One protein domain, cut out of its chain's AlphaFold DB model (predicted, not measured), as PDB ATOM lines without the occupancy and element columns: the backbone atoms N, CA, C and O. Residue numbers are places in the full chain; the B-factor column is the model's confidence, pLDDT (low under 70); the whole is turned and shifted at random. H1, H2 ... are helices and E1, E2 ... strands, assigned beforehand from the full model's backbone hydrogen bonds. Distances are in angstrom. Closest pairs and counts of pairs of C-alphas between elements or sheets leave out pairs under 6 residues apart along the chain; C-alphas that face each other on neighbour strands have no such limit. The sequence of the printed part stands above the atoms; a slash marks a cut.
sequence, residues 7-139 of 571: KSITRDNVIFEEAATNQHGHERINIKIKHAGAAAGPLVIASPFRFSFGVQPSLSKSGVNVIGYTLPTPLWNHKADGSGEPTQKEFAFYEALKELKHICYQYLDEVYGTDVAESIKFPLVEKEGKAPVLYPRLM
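AT A GLANCE: This is residues 7 to 139 of the 571 residues of an uncharacterized protein of Stylophora pistillata (UniProt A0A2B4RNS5). This has little regular structure: long loops and two small hairpins, E1 with E2 and E3 with E4, lie to one side of one long helix, H1, and short H2 folds back at its end. The printed part has 133 residues, 45 in named elements, mixed, ordered E1 E2 E3 E4 H1 H2; both sheets are antiparallel. It is compact, radius of gyration of the C-alphas 16.4 A, spanning 45 by 45 by 26 A.

HOW THE PARTS SIT: Look first at the hairpin of E3, residues 56 to 59, and E4, residues 66 to 70: N 56 and O 70 are 2.8 A apart. Residues 137 to 138 pair antiparallel with 69 to 70 of E4. In the hairpin of E1, residues 14 to 16, and E2, residues 31 to 33, N 15 and O 32 are 2.8 A apart. H1, residues 88 to 112, is apart from E3 and E2; its closest C-alpha pair with E1 is Tyr 107 and Phe 16, 8.0 A. With residues 105 to 109 alone H1 touches H2, residues 114 to 118, closest at C-alphas Leu 108 and Ala 117, 4.8 A. In both helices every O i to N i+4 pair is within hydrogen-bond range.

IN THESE COORDINATES: Find C-alpha 88 at (-5.388, 14.893, -9.199); H1 runs 35.4 A to C-alpha 112 at (-15.405, -12.071, -29.766). E4 spans 10.9 A.

THE WHOLE: The printed part has no cut. Links E1 to E2, E2 to E3 and E4 to H1 are long. Residues 24, 50, 78 to 83 and 139 have pLDDT under 70.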
ATOM      1  N   LYS A   7     -12.630   4.729  -8.619       74.00
ATOM      2  CA  LYS A   7     -11.835   3.714  -7.905       74.00
ATOM      3  C   LYS A   7     -12.483   2.325  -7.878       74.00
ATOM      4  O   LYS A   7     -11.839   1.372  -7.463       74.00
ATOM      5  N   SER A   8     -13.763   2.221  -8.242       75.62
ATOM      6  CA  SER A   8     -14.511   0.957  -8.220       75.62
ATOM      7  C   SER A   8     -14.551   0.243  -9.569       75.62
ATOM      8  O   SER A   8     -15.070  -0.869  -9.638       75.62
ATOM      9  N   ILE A   9     -14.003   0.862 -10.622       85.94
ATOM     10  CA  ILE A   9     -13.925   0.259 -11.952       85.94
ATOM     11  C   ILE A   9     -12.803  -0.779 -11.928       85.94
ATOM     12  O   ILE A   9     -11.627  -0.448 -12.014       85.94
ATOM     13  N   THR A  10     -13.192  -2.036 -11.770       89.31
ATOM     14  CA  THR A  10     -12.315  -3.205 -11.840       89.31
ATOM     15  C   THR A  10     -13.014  -4.281 -12.656       89.31
ATOM     16  O   THR A  10     -14.240  -4.261 -12.800       89.31
ATOM     17  N   ARG A  11     -12.250  -5.252 -13.159       88.62
ATOM     18  CA  ARG A  11     -12.793  -6.385 -13.916       88.62
ATOM     19  C   ARG A  11     -13.894  -7.145 -13.159       88.62
ATOM     20  O   ARG A  11     -14.865  -7.557 -13.776       88.62
ATOM     21  N   ASP A  12     -13.787  -7.258 -11.836       89.38
ATOM     22  CA  ASP A  12     -14.765  -7.982 -11.006       89.38
ATOM     23  C   ASP A  12     -16.091  -7.228 -10.815       89.38
ATOM     24  O   ASP A  12     -17.130  -7.833 -10.539       89.38
ATOM     25  N   ASN A  13     -16.063  -5.899 -10.932       90.62
ATOM     26  CA  ASN A  13     -17.230  -5.049 -10.690       90.62
ATOM     27  C   ASN A  13     -17.910  -4.594 -11.984       90.62
ATOM     28  O   ASN A  13     -19.050  -4.132 -11.928       90.62
ATOM     29  N   VAL A  14     -17.230  -4.697 -13.127       92.19
ATOM     30  CA  VAL A  14     -17.768  -4.361 -14.446       92.19
ATOM     31  C   VAL A  14     -18.419  -5.600 -15.055       92.19
ATOM     32  O   VAL A  14     -17.789  -6.637 -15.218       92.19
ATOM     33  N   ILE A  15     -19.697  -5.484 -15.403       93.56
ATOM     34  CA  ILE A  15     -20.489  -6.557 -16.000       93.56
ATOM     35  C   ILE A  15     -20.839  -6.141 -17.425       93.56
ATOM     36  O   ILE A  15     -21.483  -5.113 -17.638       93.56
ATOM     37  N   PHE A  16     -20.435  -6.954 -18.391       94.56
ATOM     38  CA  PHE A  16     -20.825  -6.795 -19.785       94.56
ATOM     39  C   PHE A  16     -22.091  -7.605 -20.045       94.56
ATOM     40  O   PHE A  16     -22.150  -8.792 -19.732       94.56
ATOM     41  N   GLU A  17     -23.119  -6.956 -20.583       93.62
ATOM     42  CA  GLU A  17     -24.294  -7.671 -21.077       93.62
ATOM     43  C   GLU A  17     -23.987  -8.363 -22.411       93.62
ATOM     44  O   GLU A  17     -23.005  -8.052 -23.092       93.62
ATOM     45  N   GLU A  18     -24.851  -9.297 -22.797       90.69
ATOM     46  CA  GLU A  18     -24.816  -9.879 -24.135       90.69
ATOM     47  C   GLU A  18     -24.996  -8.782 -25.198       90.69
ATOM     48  O   GLU A  18     -25.706  -7.792 -24.980       90.69
ATOM     49  N   ALA A  19     -24.313  -8.923 -26.337       90.25
ATOM     50  CA  ALA A  19     -24.446  -7.963 -27.421       90.25
ATOM     51  C   ALA A  19     -25.890  -7.945 -27.937       90.25
ATOM     52  O   ALA A  19     -26.466  -8.975 -28.276       90.25
ATOM     53  N   ALA A  20     -26.464  -6.749 -28.027       89.31
ATOM     54  CA  ALA A  20     -27.785  -6.529 -28.588       89.31
ATOM     55  C   ALA A  20     -27.676  -5.684 -29.858       89.31
ATOM     56  O   ALA A  20     -27.057  -4.615 -29.866       89.31
ATOM     57  N   THR A  21     -28.318  -6.136 -30.931       86.56
ATOM     58  CA  THR A  21     -28.428  -5.367 -32.171       86.56
ATOM     59  C   THR A  21     -29.495  -4.295 -32.003       86.56
ATOM     60  O   THR A  21     -30.644  -4.578 -31.661       86.56
ATOM     61  N   ASN A  22     -29.131  -3.035 -32.225       76.94
ATOM     62  CA  ASN A  22     -30.102  -1.949 -32.210       76.94
ATOM     63  C   ASN A  22     -30.934  -1.922 -33.507       76.94
ATOM     64  O   ASN A  22     -30.637  -2.601 -34.485       76.94
ATOM     65  N   GLN A  23     -31.958  -1.070 -33.540       73.31
ATOM     66  CA  GLN A  23     -32.841  -0.878 -34.703       73.31
ATOM     67  C   GLN A  23     -32.128  -0.456 -36.008       73.31
ATOM     68  O   GLN A  23     -32.742  -0.458 -37.067       73.31
ATOM     69  N   HIS A  24     -30.853  -0.066 -35.940       69.88
ATOM     70  CA  HIS A  24     -30.034   0.334 -37.085       69.88
ATOM     71  C   HIS A  24     -29.028  -0.756 -37.497       69.88
ATOM     72  O   HIS A  24     -28.138  -0.490 -38.299       69.88
ATOM     73  N   GLY A  25     -29.126  -1.965 -36.931       77.81
ATOM     74  CA  GLY A  25     -28.212  -3.067 -37.233       77.81
ATOM     75  C   GLY A  25     -26.838  -2.948 -36.569       77.81
ATOM     76  O   GLY A  25     -25.939  -3.711 -36.908       77.81
ATOM     77  N   HIS A  26     -26.640  -2.007 -35.638       78.50
ATOM     78  CA  HIS A  26     -25.389  -1.913 -34.886       78.50
ATOM     79  C   HIS A  26     -25.457  -2.774 -33.629       78.50
ATOM     80  O   HIS A  26     -26.360  -2.602 -32.807       78.50
ATOM     81  N   GLU A  27     -24.463  -3.635 -33.450       82.25
ATOM     82  CA  GLU A  27     -24.263  -4.379 -32.211       82.25
ATOM     83  C   GLU A  27     -23.797  -3.447 -31.095       82.25
ATOM     84  O   GLU A  27     -22.962  -2.553 -31.285       82.25
ATOM     85  N   ARG A  28     -24.372  -3.637 -29.911       85.44
ATOM     86  CA  ARG A  28     -24.064  -2.846 -28.733       85.44
ATOM     87  C   ARG A  28     -23.985  -3.738 -27.508       85.44
ATOM     88  O   ARG A  28     -24.911  -4.482 -27.218       85.44
ATOM     89  N   ILE A  29     -22.905  -3.583 -26.755       89.44
ATOM     90  CA  ILE A  29     -22.736  -4.200 -25.443       89.44
ATOM     91  C   ILE A  29     -23.020  -3.129 -24.395       89.44
ATOM     92  O   ILE A  29     -22.387  -2.067 -24.384       89.44
ATOM     93  N   ASN A  30     -24.004  -3.375 -23.536       90.31
ATOM     94  CA  ASN A  30     -24.246  -2.512 -22.389       90.31
ATOM     95  C   ASN A  30     -23.286  -2.889 -21.264       90.31
ATOM     96  O   ASN A  30     -23.006  -4.063 -21.030       90.31
ATOM     97  N   ILE A  31     -22.813  -1.874 -20.545       91.81
ATOM     98  CA  ILE A  31     -21.908  -2.054 -19.417       91.81
ATOM     99  C   ILE A  31     -22.655  -1.676 -18.145       91.81
ATOM    100  O   ILE A  31     -23.153  -0.553 -17.999       91.81
ATOM    101  N   LYS A  32     -22.723  -2.628 -17.224       91.88
ATOM    102  CA  LYS A  32     -23.213  -2.443 -15.865       91.88
ATOM    103  C   LYS A  32     -22.045  -2.429 -14.889       91.88
ATOM    104  O   LYS A  32     -20.976  -2.966 -15.163       91.88
ATOM    105  N   ILE A  33     -22.261  -1.819 -13.734       90.31
ATOM    106  CA  ILE A  33     -21.327  -1.841 -12.618       90.31
ATOM    107  C   ILE A  33     -22.039  -2.299 -11.353       90.31
ATOM    108  O   ILE A  33     -23.166  -1.889 -11.058       90.31
ATOM    109  N   LYS A  34     -21.372  -3.168 -10.599       88.69
ATOM    110  CA  LYS A  34     -21.808  -3.609  -9.280       88.69
ATOM    111  C   LYS A  34     -21.111  -2.763  -8.223       88.69
ATOM    112  O   LYS A  34     -19.889  -2.772  -8.110       88.69
ATOM    113  N   HIS A  35     -21.890  -2.033  -7.435       82.69
ATOM    114  CA  HIS A  35     -21.374  -1.363  -6.245       82.69
ATOM    115  C   HIS A  35     -21.472  -2.303  -5.040       82.69
ATOM    116  O   HIS A  35     -22.366  -3.149  -4.976       82.69
ATOM    117  N   ALA A  36     -20.542  -2.181  -4.088       79.38
ATOM    118  CA  ALA A  36     -20.537  -3.008  -2.884       79.38
ATOM    119  C   ALA A  36     -21.892  -2.898  -2.160       79.38
ATOM    120  O   ALA A  36     -22.267  -1.823  -1.700       79.38
ATOM    121  N   GLY A  37     -22.634  -4.008  -2.101       77.94
ATOM    122  CA  GLY A  37     -23.950  -4.077  -1.460       77.94
ATOM    123  C   GLY A  37     -25.144  -3.612  -2.307       77.94
ATOM    124  O   GLY A  37     -26.255  -3.614  -1.788       77.94
ATOM    125  N   ALA A  38     -24.958  -3.252  -3.582       82.44
ATOM    126  CA  ALA A  38     -26.044  -2.839  -4.474       82.44
ATOM    127  C   ALA A  38     -26.214  -3.785  -5.675       82.44
ATOM    128  O   ALA A  38     -25.279  -4.476  -6.095       82.44
ATOM    129  N   ALA A  39     -27.420  -3.792  -6.245       86.75
ATOM    130  CA  ALA A  39     -27.683  -4.440  -7.524       86.75
ATOM    131  C   ALA A  39     -26.851  -3.787  -8.641       86.75
ATOM    132  O   ALA A  39     -26.517  -2.603  -8.579       86.75
ATOM    133  N   ALA A  40     -26.513  -4.568  -9.666       89.50
ATOM    134  CA  ALA A  40     -25.776  -4.056 -10.811       89.50
ATOM    135  C   ALA A  40     -26.624  -3.026 -11.573       89.50
ATOM    136  O   ALA A  40     -27.718  -3.339 -12.046       89.50
ATOM    137  N   GLY A  41     -26.111  -1.804 -11.697       88.19
ATOM    138  CA  GLY A  41     -26.754  -0.706 -12.417       88.19
ATOM    139  C   GLY A  41     -25.960  -0.300 -13.659       88.19
ATOM    140  O   GLY A  41     -24.827  -0.747 -13.821       88.19
ATOM    141  N   PRO A  42     -26.513   0.541 -14.549       87.75
ATOM    142  CA  PRO A  42     -25.760   1.095 -15.672       87.75
ATOM    143  C   PRO A  42     -24.491   1.812 -15.201       87.75
ATOM    144  O   PRO A  42     -24.522   2.533 -14.202       87.75
ATOM    145  N   LEU A  43     -23.386   1.657 -15.933       87.81
ATOM    146  CA  LEU A  43     -22.169   2.423 -15.675       87.81
ATOM    147  C   LEU A  43     -22.405   3.902 -16.018       87.81
ATOM    148  O   LEU A  43     -22.584   4.256 -17.184       87.81
ATOM    149  N   VAL A  44     -22.385   4.772 -15.005       83.50
ATOM    150  CA  VAL A  44     -22.536   6.225 -15.170       83.50
ATOM    151  C   VAL A  44     -21.348   6.912 -14.518       83.50
ATOM    152  O   VAL A  44     -21.225   6.926 -13.297       83.50
ATOM    153  N   ILE A  45     -20.466   7.508 -15.316       80.31
ATOM    154  CA  ILE A  45     -19.254   8.151 -14.804       80.31
ATOM    155  C   ILE A  45     -19.469   9.663 -14.726       80.31
ATOM    156  O   ILE A  45     -19.789  10.307 -15.724       80.31
ATOM    157  N   ALA A  46     -19.268  10.231 -13.535       79.94
ATOM    158  CA  ALA A  46     -19.287  11.673 -13.335       79.94
ATOM    159  C   ALA A  46     -18.027  12.294 -13.936       79.94
ATOM    160  O   ALA A  46     -16.909  12.009 -13.502       79.94
ATOM    161  N   SER A  47     -18.214  13.147 -14.931       77.06
ATOM    162  CA  SER A  47     -17.122  13.902 -15.520       77.06
ATOM    163  C   SER A  47     -16.726  15.089 -14.616       77.06
ATOM    164  O   SER A  47     -17.612  15.794 -14.130       77.06
ATOM    165  N   PRO A  48     -15.420  15.362 -14.419       76.38
ATOM    166  CA  PRO A  48     -14.945  16.566 -13.739       76.38
ATOM    167  C   PRO A  48     -14.847  17.795 -14.667       76.38
ATOM    168  O   PRO A  48     -14.307  18.822 -14.256       76.38
ATOM    169  N   PHE A  49     -15.295  17.697 -15.925       73.06
ATOM    170  CA  PHE A  49     -14.981  18.691 -16.952       73.06
ATOM    171  C   PHE A  49     -15.765  19.988 -16.760       73.06
ATOM    172  O   PHE A  49     -16.960  19.982 -16.475       73.06
ATOM    173  N   ARG A  50     -15.080  21.110 -16.994       69.75
ATOM    174  CA  ARG A  50     -15.652  22.464 -16.925       69.75
ATOM    175  C   ARG A  50     -15.931  23.084 -18.295       69.75
ATOM    176  O   ARG A  50     -16.495  24.167 -18.372       69.75
ATOM    177  N   PHE A  51     -15.493  22.431 -19.368       78.81
ATOM    178  CA  PHE A  51     -15.513  22.962 -20.728       78.81
ATOM    179  C   PHE A  51     -15.649  21.820 -21.738       78.81
ATOM    180  O   PHE A  51     -15.182  20.721 -21.470       78.81
ATOM    181  N   SER A  52     -16.240  22.087 -22.902       83.81
ATOM    182  CA  SER A  52     -16.242  21.198 -24.071       83.81
ATOM    183  C   SER A  52     -16.075  22.036 -25.339       83.81
ATOM    184  O   SER A  52     -16.420  23.217 -25.341       83.81
ATOM    185  N   PHE A  53     -15.626  21.432 -26.439       81.38
ATOM    186  CA  PHE A  53     -15.516  22.098 -27.747       81.38
ATOM    187  C   PHE A  53     -16.870  22.300 -28.455       81.38
ATOM    188  O   PHE A  53     -16.919  22.414 -29.681       81.38
ATOM    189  N   GLY A  54     -17.967  22.301 -27.695       82.62
ATOM    190  CA  GLY A  54     -19.322  22.335 -28.224       82.62
ATOM    191  C   GLY A  54     -19.746  21.015 -28.866       82.62
ATOM    192  O   GLY A  54     -18.990  20.043 -28.962       82.62
ATOM    193  N   VAL A  55     -21.009  20.967 -29.283       82.38
ATOM    194  CA  VAL A  55     -21.568  19.812 -29.986       82.38
ATOM    195  C   VAL A  55     -21.019  19.792 -31.410       82.38
ATOM    196  O   VAL A  55     -21.199  20.744 -32.161       82.38
ATOM    197  N   GLN A  56     -20.376  18.692 -31.794       82.88
ATOM    198  CA  GLN A  56     -19.817  18.505 -33.130       82.88
ATOM    199  C   GLN A  56     -20.567  17.396 -33.877       82.88
ATOM    200  O   GLN A  56     -20.760  16.312 -33.311       82.88
ATOM    201  N   PRO A  57     -20.981  17.615 -35.138       80.81
ATOM    202  CA  PRO A  57     -21.561  16.558 -35.949       80.81
ATOM    203  C   PRO A  57     -20.499  15.497 -36.255       80.81
ATOM    204  O   PRO A  57     -19.393  15.790 -36.705       80.81
ATOM    205  N   SER A  58     -20.840  14.235 -36.029       77.31
ATOM    206  CA  SER A  58     -20.078  13.099 -36.533       77.31
ATOM    207  C   SER A  58     -20.493  12.845 -37.975       77.31
ATOM    208  O   SER A  58     -21.658  12.550 -38.230       77.31
ATOM    209  N   LEU A  59     -19.552  12.929 -38.911       79.19
ATOM    210  CA  LEU A  59     -19.806  12.675 -40.329       79.19
ATOM    211  C   LEU A  59     -19.467  11.224 -40.703       79.19
ATOM    212  O   LEU A  59     -18.591  10.592 -40.106       79.19
ATOM    213  N   SER A  60     -20.175  10.678 -41.692       77.81
ATOM    214  CA  SER A  60     -19.850   9.399 -42.330       77.81
ATOM    215  C   SER A  60     -18.454   9.440 -42.965       77.81
ATOM    216  O   SER A  60     -17.891  10.508 -43.193       77.81
ATOM    217  N   LYS A  61     -17.899   8.276 -43.342       78.62
ATOM    218  CA  LYS A  61     -16.624   8.214 -44.095       78.62
ATOM    219  C   LYS A  61     -16.645   9.051 -45.385       78.62
ATOM    220  O   LYS A  61     -15.591   9.482 -45.828       78.62
ATOM    221  N   SER A  62     -17.823   9.260 -45.980       78.75
ATOM    222  CA  SER A  62     -18.001  10.107 -47.165       78.75
ATOM    223  C   SER A  62     -18.033  11.608 -46.857       78.75
ATOM    224  O   SER A  62     -18.010  12.400 -47.788       78.75
ATOM    225  N   GLY A  63     -18.137  12.017 -45.590       79.25
ATOM    226  CA  GLY A  63     -18.294  13.419 -45.189       79.25
ATOM    227  C   GLY A  63     -19.688  14.006 -45.443       79.25
ATOM    228  O   GLY A  63     -19.976  15.096 -44.965       79.25
ATOM    229  N   VAL A  64     -20.564  13.290 -46.156       71.56
ATOM    230  CA  VAL A  64     -21.857  13.819 -46.623       71.56
ATOM    231  C   VAL A  64     -22.967  13.673 -45.578       71.56
ATOM    232  O   VAL A  64     -23.803  14.562 -45.441       71.56
ATOM    233  N   ASN A  65     -22.983  12.571 -44.819       70.88
ATOM    234  CA  ASN A  65     -24.093  12.251 -43.919       70.88
ATOM    235  C   ASN A  65     -23.689  12.425 -42.456       70.88
ATOM    236  O   ASN A  65     -22.683  11.868 -42.015       70.88
ATOM    237  N   VAL A  66     -24.511  13.134 -41.682       73.56
ATOM    238  CA  VAL A  66     -24.374  13.198 -40.222       73.56
ATOM    239  C   VAL A  66     -24.834  11.861 -39.638       73.56
ATOM    240  O   VAL A  66     -25.997  11.492 -39.748       73.56
ATOM    241  N   ILE A  67     -23.908  11.122 -39.027       76.44
ATOM    242  CA  ILE A  67     -24.148   9.807 -38.402       76.44
ATOM    243  C   ILE A  67     -24.354   9.898 -36.883       76.44
ATOM    244  O   ILE A  67     -24.508   8.882 -36.208       76.44
ATOM    245  N   GLY A  68     -24.299  11.104 -36.324       81.69
ATOM    246  CA  GLY A  68     -24.519  11.366 -34.909       81.69
ATOM    247  C   GLY A  68     -23.887  12.680 -34.484       81.69
ATOM    248  O   GLY A  68     -23.392  13.441 -35.312       81.69
ATOM    249  N   TYR A  69     -23.864  12.920 -33.180       82.75
ATOM    250  CA  TYR A  69     -23.200  14.074 -32.596       82.75
ATOM    251  C   TYR A  69     -22.259  13.615 -31.491       82.75
ATOM    252  O   TYR A  69     -22.514  12.630 -30.796       82.75
ATOM    253  N   THR A  70     -21.164  14.336 -31.332       85.88
ATOM    254  CA  THR A  70     -20.210  14.161 -30.240       85.88
ATOM    255  C   THR A  70     -20.115  15.447 -29.447       85.88
ATOM    256  O   THR A  70     -20.345  16.522 -29.995       85.88
ATOM    257  N   LEU A  71     -19.738  15.347 -28.175       87.31
ATOM    258  CA  LEU A  71     -19.413  16.503 -27.340       87.31
ATOM    259  C   LEU A  71     -17.940  16.418 -26.918       87.31
ATOM    260  O   LEU A  71     -17.650  15.963 -25.808       87.31
ATOM    261  N   PRO A  72     -16.988  16.755 -27.809       89.94
ATOM    262  CA  PRO A  72     -15.574  16.549 -27.547       89.94
ATOM    263  C   PRO A  72     -15.137  17.361 -26.340       89.94
ATOM    264  O   PRO A  72     -15.323  18.577 -26.282       89.94
ATOM    265  N   THR A  73     -14.566  16.668 -25.367       90.00
ATOM    266  CA  THR A  73     -14.281  17.237 -24.066       90.00
ATOM    267  C   THR A  73     -12.839  16.951 -23.655       90.00
ATOM    268  O   THR A  73     -12.507  15.789 -23.398       90.00
ATOM    269  N   PRO A  74     -11.965  17.974 -23.609       89.50
ATOM    270  CA  PRO A  74     -10.632  17.844 -23.029       89.50
ATOM    271  C   PRO A  74     -10.720  17.347 -21.592       89.50
ATOM    272  O   PRO A  74     -11.533  17.850 -20.816       89.50
ATOM    273  N   LEU A  75      -9.872  16.386 -21.229       89.38
ATOM    274  CA  LEU A  75      -9.860  15.861 -19.866       89.38
ATOM    275  C   LEU A  75      -9.319  16.861 -18.843       89.38
ATOM    276  O   LEU A  75      -9.665  16.779 -17.669       89.38
ATOM    277  N   TRP A  76      -8.490  17.793 -19.297       88.56
ATOM    278  CA  TRP A  76      -7.981  18.919 -18.529       88.56
ATOM    279  C   TRP A  76      -7.664  20.072 -19.477       88.56
ATOM    280  O   TRP A  76      -7.474  19.886 -20.685       88.56
ATOM    281  N   ASN A  77      -7.633  21.281 -18.927       73.50
ATOM    282  CA  ASN A  77      -7.379  22.487 -19.697       73.50
ATOM    283  C   ASN A  77      -5.873  22.779 -19.698       73.50
ATOM    284  O   ASN A  77      -5.325  23.204 -18.679       73.50
ATOM    285  N   HIS A  78      -5.191  22.574 -20.826       66.12
ATOM    286  CA  HIS A  78      -3.872  23.183 -20.976       66.12
ATOM    287  C   HIS A  78      -4.069  24.694 -21.089       66.12
ATOM    288  O   HIS A  78      -4.900  25.164 -21.865       66.12
ATOM    289  N   LYS A  79      -3.282  25.469 -20.338       67.50
ATOM    290  CA  LYS A  79      -3.059  26.877 -20.678       67.50
ATOM    291  C   LYS A  79      -2.642  26.969 -22.157       67.50
ATOM    292  O   LYS A  79      -2.136  25.997 -22.715       67.50
ATOM    293  N   ALA A  80      -2.865  28.113 -22.806       58.22
ATOM    294  CA  ALA A  80      -2.595  28.290 -24.242       58.22
ATOM    295  C   ALA A  80      -1.144  27.950 -24.660       58.22
ATOM    296  O   ALA A  80      -0.883  27.673 -25.827       58.22
ATOM    297  N   ASP A  81      -0.217  27.932 -23.704       63.78
ATOM    298  CA  ASP A  81       1.193  27.553 -23.839       63.78
ATOM    299  C   ASP A  81       1.467  26.040 -23.662       63.78
ATOM    300  O   ASP A  81       2.619  25.616 -23.689       63.78
ATOM    301  N   GLY A  82       0.437  25.212 -23.455       61.91
ATOM    302  CA  GLY A  82       0.579  23.777 -23.199       61.91
ATOM    303  C   GLY A  82       0.992  23.415 -21.766       61.91
ATOM    304  O   GLY A  82       1.104  22.230 -21.462       61.91
ATOM    305  N   SER A  83       1.180  24.376 -20.852       64.00
ATOM    306  CA  SER A  83       1.854  24.144 -19.557       64.00
ATOM    307  C   SER A  83       0.950  23.714 -18.387       64.00
ATOM    308  O   SER A  83       1.395  23.645 -17.243       64.00
ATOM    309  N   GLY A  84      -0.331  23.426 -18.634       75.44
ATOM    310  CA  GLY A  84      -1.260  22.997 -17.579       75.44
ATOM    311  C   GLY A  84      -1.090  21.527 -17.195       75.44
ATOM    312  O   GLY A  84      -1.491  20.654 -17.962       75.44
ATOM    313  N   GLU A  85      -0.543  21.246 -16.011       84.94
ATOM    314  CA  GLU A  85      -0.614  19.909 -15.411       84.94
ATOM    315  C   GLU A  85      -2.059  19.583 -14.987       84.94
ATOM    316  O   GLU A  85      -2.761  20.466 -14.479       84.94
ATOM    317  N   PRO A  86      -2.530  18.335 -15.176       90.00
ATOM    318  CA  PRO A  86      -3.854  17.932 -14.724       90.00
ATOM    319  C   PRO A  86      -3.948  17.955 -13.198       90.00
ATOM    320  O   PRO A  86      -3.027  17.553 -12.486       90.00
ATOM    321  N   THR A  87      -5.109  18.336 -12.672       88.69
ATOM    322  CA  THR A  87      -5.401  18.137 -11.251       88.69
ATOM    323  C   THR A  87      -5.475  16.645 -10.919       88.69
ATOM    324  O   THR A  87      -5.790  15.807 -11.766       88.69
ATOM    325  N   GLN A  88      -5.284  16.289  -9.646       88.62
ATOM    326  CA  GLN A  88      -5.388  14.893  -9.199       88.62
ATOM    327  C   GLN A  88      -6.744  14.251  -9.549       88.62
ATOM    328  O   GLN A  88      -6.805  13.057  -9.839       88.62
ATOM    329  N   LYS A  89      -7.838  15.028  -9.535       86.25
ATOM    330  CA  LYS A  89      -9.180  14.544  -9.899       86.25
ATOM    331  C   LYS A  89      -9.293  14.250 -11.398       86.25
ATOM    332  O   LYS A  89      -9.833  13.209 -11.759       86.25
ATOM    333  N   GLU A  90      -8.780  15.137 -12.249       89.00
ATOM    334  CA  GLU A  90      -8.765  14.948 -13.708       89.00
ATOM    335  C   GLU A  90      -7.877  13.765 -14.101       89.00
ATOM    336  O   GLU A  90      -8.289  12.915 -14.890       89.00
ATOM    337  N   PHE A  91      -6.697  13.652 -13.485       90.44
ATOM    338  CA  PHE A  91      -5.788  12.536 -13.724       90.44
ATOM    339  C   PHE A  91      -6.386  11.198 -13.267       90.44
ATOM    340  O   PHE A  91      -6.362  10.224 -14.013       90.44
ATOM    341  N   ALA A  92      -7.013  11.146 -12.085       89.31
ATOM    342  CA  ALA A  92      -7.702   9.940 -11.616       89.31
ATOM    343  C   ALA A  92      -8.872   9.535 -12.529       89.31
ATOM    344  O   ALA A  92      -9.126   8.347 -12.722       89.31
ATOM    345  N   PHE A  93      -9.585  10.510 -13.099       90.38
ATOM    346  CA  PHE A  93     -10.636  10.257 -14.082       90.38
ATOM    347  C   PHE A  93     -10.072   9.668 -15.380       90.38
ATOM    348  O   PHE A  93     -10.618   8.701 -15.909       90.38
ATOM    349  N   TYR A  94      -8.963  10.212 -15.871       91.94
ATOM    350  CA  TYR A  94      -8.260   9.695 -17.042       91.94
ATOM    351  C   TYR A  94      -7.750   8.263 -16.856       91.94
ATOM    352  O   TYR A  94      -8.009   7.417 -17.711       91.94
ATOM    353  N   GLU A  95      -7.098   7.970 -15.730       91.88
ATOM    354  CA  GLU A  95      -6.625   6.618 -15.407       91.88
ATOM    355  C   GLU A  95      -7.788   5.621 -15.333       91.88
ATOM    356  O   GLU A  95      -7.718   4.532 -15.896       91.88
ATOM    357  N   ALA A  96      -8.920   6.017 -14.749       90.56
ATOM    358  CA  ALA A  96     -10.112   5.173 -14.718       90.56
ATOM    359  C   ALA A  96     -10.719   4.923 -16.112       90.56
ATOM    360  O   ALA A  96     -11.228   3.833 -16.375       90.56
ATOM    361  N   LEU A  97     -10.656   5.895 -17.031       92.00
ATOM    362  CA  LEU A  97     -11.060   5.676 -18.424       92.00
ATOM    363  C   LEU A  97     -10.106   4.743 -19.174       92.00
ATOM    364  O   LEU A  97     -10.566   3.957 -20.003       92.00
ATOM    365  N   LYS A  98      -8.798   4.826 -18.907       93.50
ATOM    366  CA  LYS A  98      -7.811   3.886 -19.453       93.50
ATOM    367  C   LYS A  98      -8.055   2.471 -18.960       93.50
ATOM    368  O   LYS A  98      -8.071   1.550 -19.770       93.50
ATOM    369  N   GLU A  99      -8.306   2.320 -17.666       92.62
ATOM    370  CA  GLU A  99      -8.625   1.027 -17.072       92.62
ATOM    371  C   GLU A  99      -9.913   0.460 -17.681       92.62
ATOM    372  O   GLU A  99      -9.937  -0.678 -18.139       92.62
ATOM    373  N   LEU A 100     -10.960   1.281 -17.823       92.75
ATOM    374  CA  LEU A 100     -12.187   0.869 -18.506       92.75
ATOM    375  C   LEU A 100     -11.931   0.456 -19.963       92.75
ATOM    376  O   LEU A 100     -12.465  -0.556 -20.410       92.75
ATOM    377  N   LYS A 101     -11.105   1.206 -20.707       93.94
ATOM    378  CA  LYS A 101     -10.697   0.847 -22.074       93.94
ATOM    379  C   LYS A 101     -10.008  -0.517 -22.101       93.94
ATOM    380  O   LYS A 101     -10.302  -1.315 -22.988       93.94
ATOM    381  N   HIS A 102      -9.130  -0.784 -21.138       94.88
ATOM    382  CA  HIS A 102      -8.425  -2.054 -21.022       94.88
ATOM    383  C   HIS A 102      -9.374  -3.216 -20.695       94.88
ATOM    384  O   HIS A 102      -9.337  -4.232 -21.384       94.88
ATOM    385  N   ILE A 103     -10.277  -3.042 -19.724       95.19
ATOM    386  CA  ILE A 103     -11.286  -4.048 -19.356       95.19
ATOM    387  C   ILE A 103     -12.205  -4.354 -20.551       95.19
ATOM    388  O   ILE A 103     -12.468  -5.518 -20.840       95.19
ATOM    389  N   CYS A 104     -12.654  -3.329 -21.289       94.44
ATOM    390  CA  CYS A 104     -13.437  -3.517 -22.514       94.44
ATOM    391  C   CYS A 104     -12.668  -4.312 -23.573       94.44
ATOM    392  O   CYS A 104     -13.241  -5.201 -24.193       94.44
ATOM    393  N   TYR A 105     -11.386  -3.999 -23.782       96.00
ATOM    394  CA  TYR A 105     -10.550  -4.721 -24.740       96.00
ATOM    395  C   TYR A 105     -10.405  -6.197 -24.357       96.00
ATOM    396  O   TYR A 105     -10.667  -7.057 -25.188       96.00
ATOM    397  N   GLN A 106     -10.055  -6.488 -23.098       96.38
ATOM    398  CA  GLN A 106      -9.920  -7.864 -22.606       96.38
ATOM    399  C   GLN A 106     -11.212  -8.664 -22.798       96.38
ATOM    400  O   GLN A 106     -11.171  -9.786 -23.287       96.38
ATOM    401  N   TYR A 107     -12.363  -8.078 -22.455       95.38
ATOM    402  CA  TYR A 107     -13.651  -8.741 -22.647       95.38
ATOM    403  C   TYR A 107     -13.937  -9.039 -24.123       95.38
ATOM    404  O   TYR A 107     -14.366 -10.140 -24.461       95.38
ATOM    405  N   LEU A 108     -13.696  -8.069 -25.012       94.94
ATOM    406  CA  LEU A 108     -13.920  -8.270 -26.440       94.94
ATOM    407  C   LEU A 108     -12.987  -9.331 -27.027       94.94
ATOM    408  O   LEU A 108     -13.440 -10.131 -27.839       94.94
ATOM    409  N   ASP A 109     -11.727  -9.358 -26.598       97.00
ATOM    410  CA  ASP A 109     -10.735 -10.337 -27.047       97.00
ATOM    411  C   ASP A 109     -11.126 -11.755 -26.612       97.00
ATOM    412  O   ASP A 109     -11.137 -12.680 -27.419       97.00
ATOM    413  N   GLU A 110     -11.557 -11.909 -25.357       96.62
ATOM    414  CA  GLU A 110     -11.977 -13.196 -24.801       96.62
ATOM    415  C   GLU A 110     -13.283 -13.733 -25.408       96.62
ATOM    416  O   GLU A 110     -13.410 -14.942 -25.601       96.62
ATOM    417  N   VAL A 111     -14.263 -12.864 -25.688       95.88
ATOM    418  CA  VAL A 111     -15.611 -13.287 -26.120       95.88
ATOM    419  C   VAL A 111     -15.780 -13.282 -27.639       95.88
ATOM    420  O   VAL A 111     -16.429 -14.173 -28.183       95.88
ATOM    421  N   TYR A 112     -15.205 -12.295 -28.329       94.44
ATOM    422  CA  TYR A 112     -15.405 -12.071 -29.766       94.44
ATOM    423  C   TYR A 112     -14.113 -12.211 -30.589       94.44
ATOM    424  O   TYR A 112     -14.174 -12.190 -31.818       94.44
ATOM    425  N   GLY A 113     -12.964 -12.390 -29.932       96.50
ATOM    426  CA  GLY A 113     -11.658 -12.543 -30.567       96.50
ATOM    427  C   GLY A 113     -10.915 -11.224 -30.798       96.50
ATOM    428  O   GLY A 113     -11.491 -10.130 -30.815       96.50
ATOM    429  N   THR A 114      -9.606 -11.351 -31.019       97.06
ATOM    430  CA  THR A 114      -8.662 -10.229 -31.126       97.06
ATOM    431  C   THR A 114      -9.026  -9.241 -32.227       97.06
ATOM    432  O   THR A 114      -8.985  -8.036 -31.995       97.06
ATOM    433  N   ASP A 115      -9.480  -9.721 -33.389       95.31
ATOM    434  CA  ASP A 115      -9.860  -8.855 -34.514       95.31
ATOM    435  C   ASP A 115     -10.983  -7.869 -34.129       95.31
ATOM    436  O   ASP A 115     -10.961  -6.691 -34.502       95.31
ATOM    437  N   VAL A 116     -11.965  -8.327 -33.340       92.69
ATOM    438  CA  VAL A 116     -13.065  -7.481 -32.855       92.69
ATOM    439  C   VAL A 116     -12.567  -6.533 -31.768       92.69
ATOM    440  O   VAL A 116     -12.903  -5.345 -31.799       92.69
ATOM    441  N   ALA A 117     -11.730  -7.021 -30.849       94.06
ATOM    442  CA  ALA A 117     -11.137  -6.214 -29.787       94.06
ATOM    443  C   ALA A 117     -10.286  -5.058 -30.333       94.06
ATOM    444  O   ALA A 117     -10.444  -3.920 -29.894       94.06
ATOM    445  N   GLU A 118      -9.448  -5.309 -31.341       93.75
ATOM    446  CA  GLU A 118      -8.626  -4.289 -32.004       93.75
ATOM    447  C   GLU A 118      -9.461  -3.274 -32.797       93.75
ATOM    448  O   GLU A 118      -9.059  -2.120 -32.967       93.75
ATOM    449  N   SER A 119     -10.662  -3.659 -33.238       89.81
ATOM    450  CA  SER A 119     -11.579  -2.761 -33.949       89.81
ATOM    451  C   SER A 119     -12.302  -1.752 -33.041       89.81
ATOM    452  O   SER A 119     -12.957  -0.828 -33.547       89.81
ATOM    453  N   ILE A 120     -12.195  -1.889 -31.707       89.00
ATOM    454  CA  ILE A 120     -12.922  -1.041 -30.757       89.00
ATOM    455  C   ILE A 120     -12.515   0.433 -30.894       89.00
ATOM    456  O   ILE A 120     -11.373   0.847 -30.693       89.00
ATOM    457  N   LYS A 121     -13.505   1.285 -31.165       87.88
ATOM    458  CA  LYS A 121     -13.336   2.742 -31.149       87.88
ATOM    459  C   LYS A 121     -13.711   3.295 -29.785       87.88
ATOM    460  O   LYS A 121     -14.813   3.808 -29.596       87.88
ATOM    461  N   PHE A 122     -12.796   3.173 -28.828       91.00
ATOM    462  CA  PHE A 122     -12.990   3.770 -27.510       91.00
ATOM    463  C   PHE A 122     -13.006   5.309 -27.625       91.00
ATOM    464  O   PHE A 122     -12.164   5.866 -28.330       91.00
ATOM    465  N   PRO A 123     -13.922   6.026 -26.948       90.94
ATOM    466  CA  PRO A 123     -14.103   7.467 -27.140       90.94
ATOM    467  C   PRO A 123     -12.968   8.334 -26.568       90.94
ATOM    468  O   PRO A 123     -13.095   9.549 -26.575       90.94
ATOM    469  N   LEU A 124     -11.875   7.763 -26.060       93.75
ATOM    470  CA  LEU A 124     -10.729   8.510 -25.534       93.75
ATOM    471  C   LEU A 124      -9.627   8.610 -26.595       93.75
ATOM    472  O   LEU A 124      -9.100   7.587 -27.035       93.75
ATOM    473  N   VAL A 125      -9.264   9.836 -26.972       93.50
ATOM    474  CA  VAL A 125      -8.206  10.126 -27.948       93.50
ATOM    475  C   VAL A 125      -7.034  10.803 -27.254       93.50
ATOM    476  O   VAL A 125      -7.192  11.856 -26.640       93.50
ATOM    477  N   GLU A 126      -5.851  10.224 -27.414       93.38
ATOM    478  CA  GLU A 126      -4.591  10.727 -26.872       93.38
ATOM    479  C   GLU A 126      -3.715  11.195 -28.036       93.38
ATOM    480  O   GLU A 126      -3.544  10.479 -29.024       93.38
ATOM    481  N   LYS A 127      -3.200  12.423 -27.955       90.38
ATOM    482  CA  LYS A 127      -2.265  12.978 -28.938       90.38
ATOM    483  C   LYS A 127      -1.054  13.506 -28.191       90.38
ATOM    484  O   LYS A 127      -1.213  14.192 -27.185       90.38
ATOM    485  N   GLU A 128       0.136  13.195 -28.689       86.81
ATOM    486  CA  GLU A 128       1.386  13.651 -28.085       86.81
ATOM    487  C   GLU A 128       1.402  15.184 -27.954       86.81
ATOM    488  O   GLU A 128       1.002  15.907 -28.871       86.81
ATOM    489  N   GLY A 129       1.790  15.672 -26.773       85.06
ATOM    490  CA  GLY A 129       1.826  17.102 -26.454       85.06
ATOM    491  C   GLY A 129       0.461  17.786 -26.289       85.06
ATOM    492  O   GLY A 129       0.416  19.011 -26.207       85.06
ATOM    493  N   LYS A 130      -0.658  17.046 -26.258       87.44
ATOM    494  CA  LYS A 130      -2.006  17.601 -26.043       87.44
ATOM    495  C   LYS A 130      -2.746  16.855 -24.935       87.44
ATOM    496  O   LYS A 130      -2.534  15.660 -24.738       87.44
ATOM    497  N   ALA A 131      -3.677  17.542 -24.271       88.69
ATOM    498  CA  ALA A 131      -4.597  16.896 -23.338       88.69
ATOM    499  C   ALA A 131      -5.377  15.794 -24.070       88.69
ATOM    500  O   ALA A 131      -5.841  16.024 -25.195       88.69
ATOM    501  N   PRO A 132      -5.576  14.623 -23.446       92.69
ATOM    502  CA  PRO A 132      -6.514  13.636 -23.938       92.69
ATOM    503  C   PRO A 132      -7.905  14.254 -24.071       92.69
ATOM    504  O   PRO A 132      -8.326  15.077 -23.254       92.69
ATOM    505  N   VAL A 133      -8.627  13.852 -25.111       92.69
ATOM    506  CA  VAL A 133      -9.974  14.347 -25.404       92.69
ATOM    507  C   VAL A 133     -10.931  13.166 -25.413       92.69
ATOM    508  O   VAL A 133     -10.720  12.191 -26.137       92.69
ATOM    509  N   LEU A 134     -11.997  13.263 -24.622       93.12
ATOM    510  CA  LEU A 134     -13.113  12.329 -24.652       93.12
ATOM    511  C   LEU A 134     -14.110  12.778 -25.725       93.12
ATOM    512  O   LEU A 134     -14.555  13.918 -25.719       93.12
ATOM    513  N   TYR A 135     -14.502  11.879 -26.618       91.56
ATOM    514  CA  TYR A 135     -15.512  12.071 -27.657       91.56
ATOM    515  C   TYR A 135     -16.769  11.264 -27.310       91.56
ATOM    516  O   TYR A 135     -17.078  10.275 -27.985       91.56
ATOM    517  N   PRO A 136     -17.506  11.629 -26.243       87.12
ATOM    518  CA  PRO A 136     -18.759  10.970 -25.933       87.12
ATOM    519  C   PRO A 136     -19.725  11.189 -27.098       87.12
ATOM    520  O   PRO A 136     -19.923  12.314 -27.566       87.12
ATOM    521  N   ARG A 137     -20.328  10.099 -27.575       84.81
ATOM    522  CA  ARG A 137     -21.433  10.178 -28.526       84.81
ATOM    523  C   ARG A 137     -22.691  10.605 -27.786       84.81
ATOM    524  O   ARG A 137     -23.089   9.969 -26.812       84.81
ATOM    525  N   LEU A 138     -23.335  11.649 -28.286       74.88
ATOM    526  CA  LEU A 138     -24.671  12.025 -27.866       74.88
ATOM    527  C   LEU A 138     -25.633  11.011 -28.471       74.88
ATOM    528  O   LEU A 138     -25.854  10.972 -29.683       74.88
ATOM    529  N   MET A 139     -26.154  10.130 -27.627       64.75
ATOM    530  CA  MET A 139     -27.141   9.163 -28.066       64.75
ATOM    531  C   MET A 139     -28.516   9.813 -28.097       64.75
ATOM    532  O   MET A 139     -29.082  10.158 -27.062       64.75
TER     533      MET A 139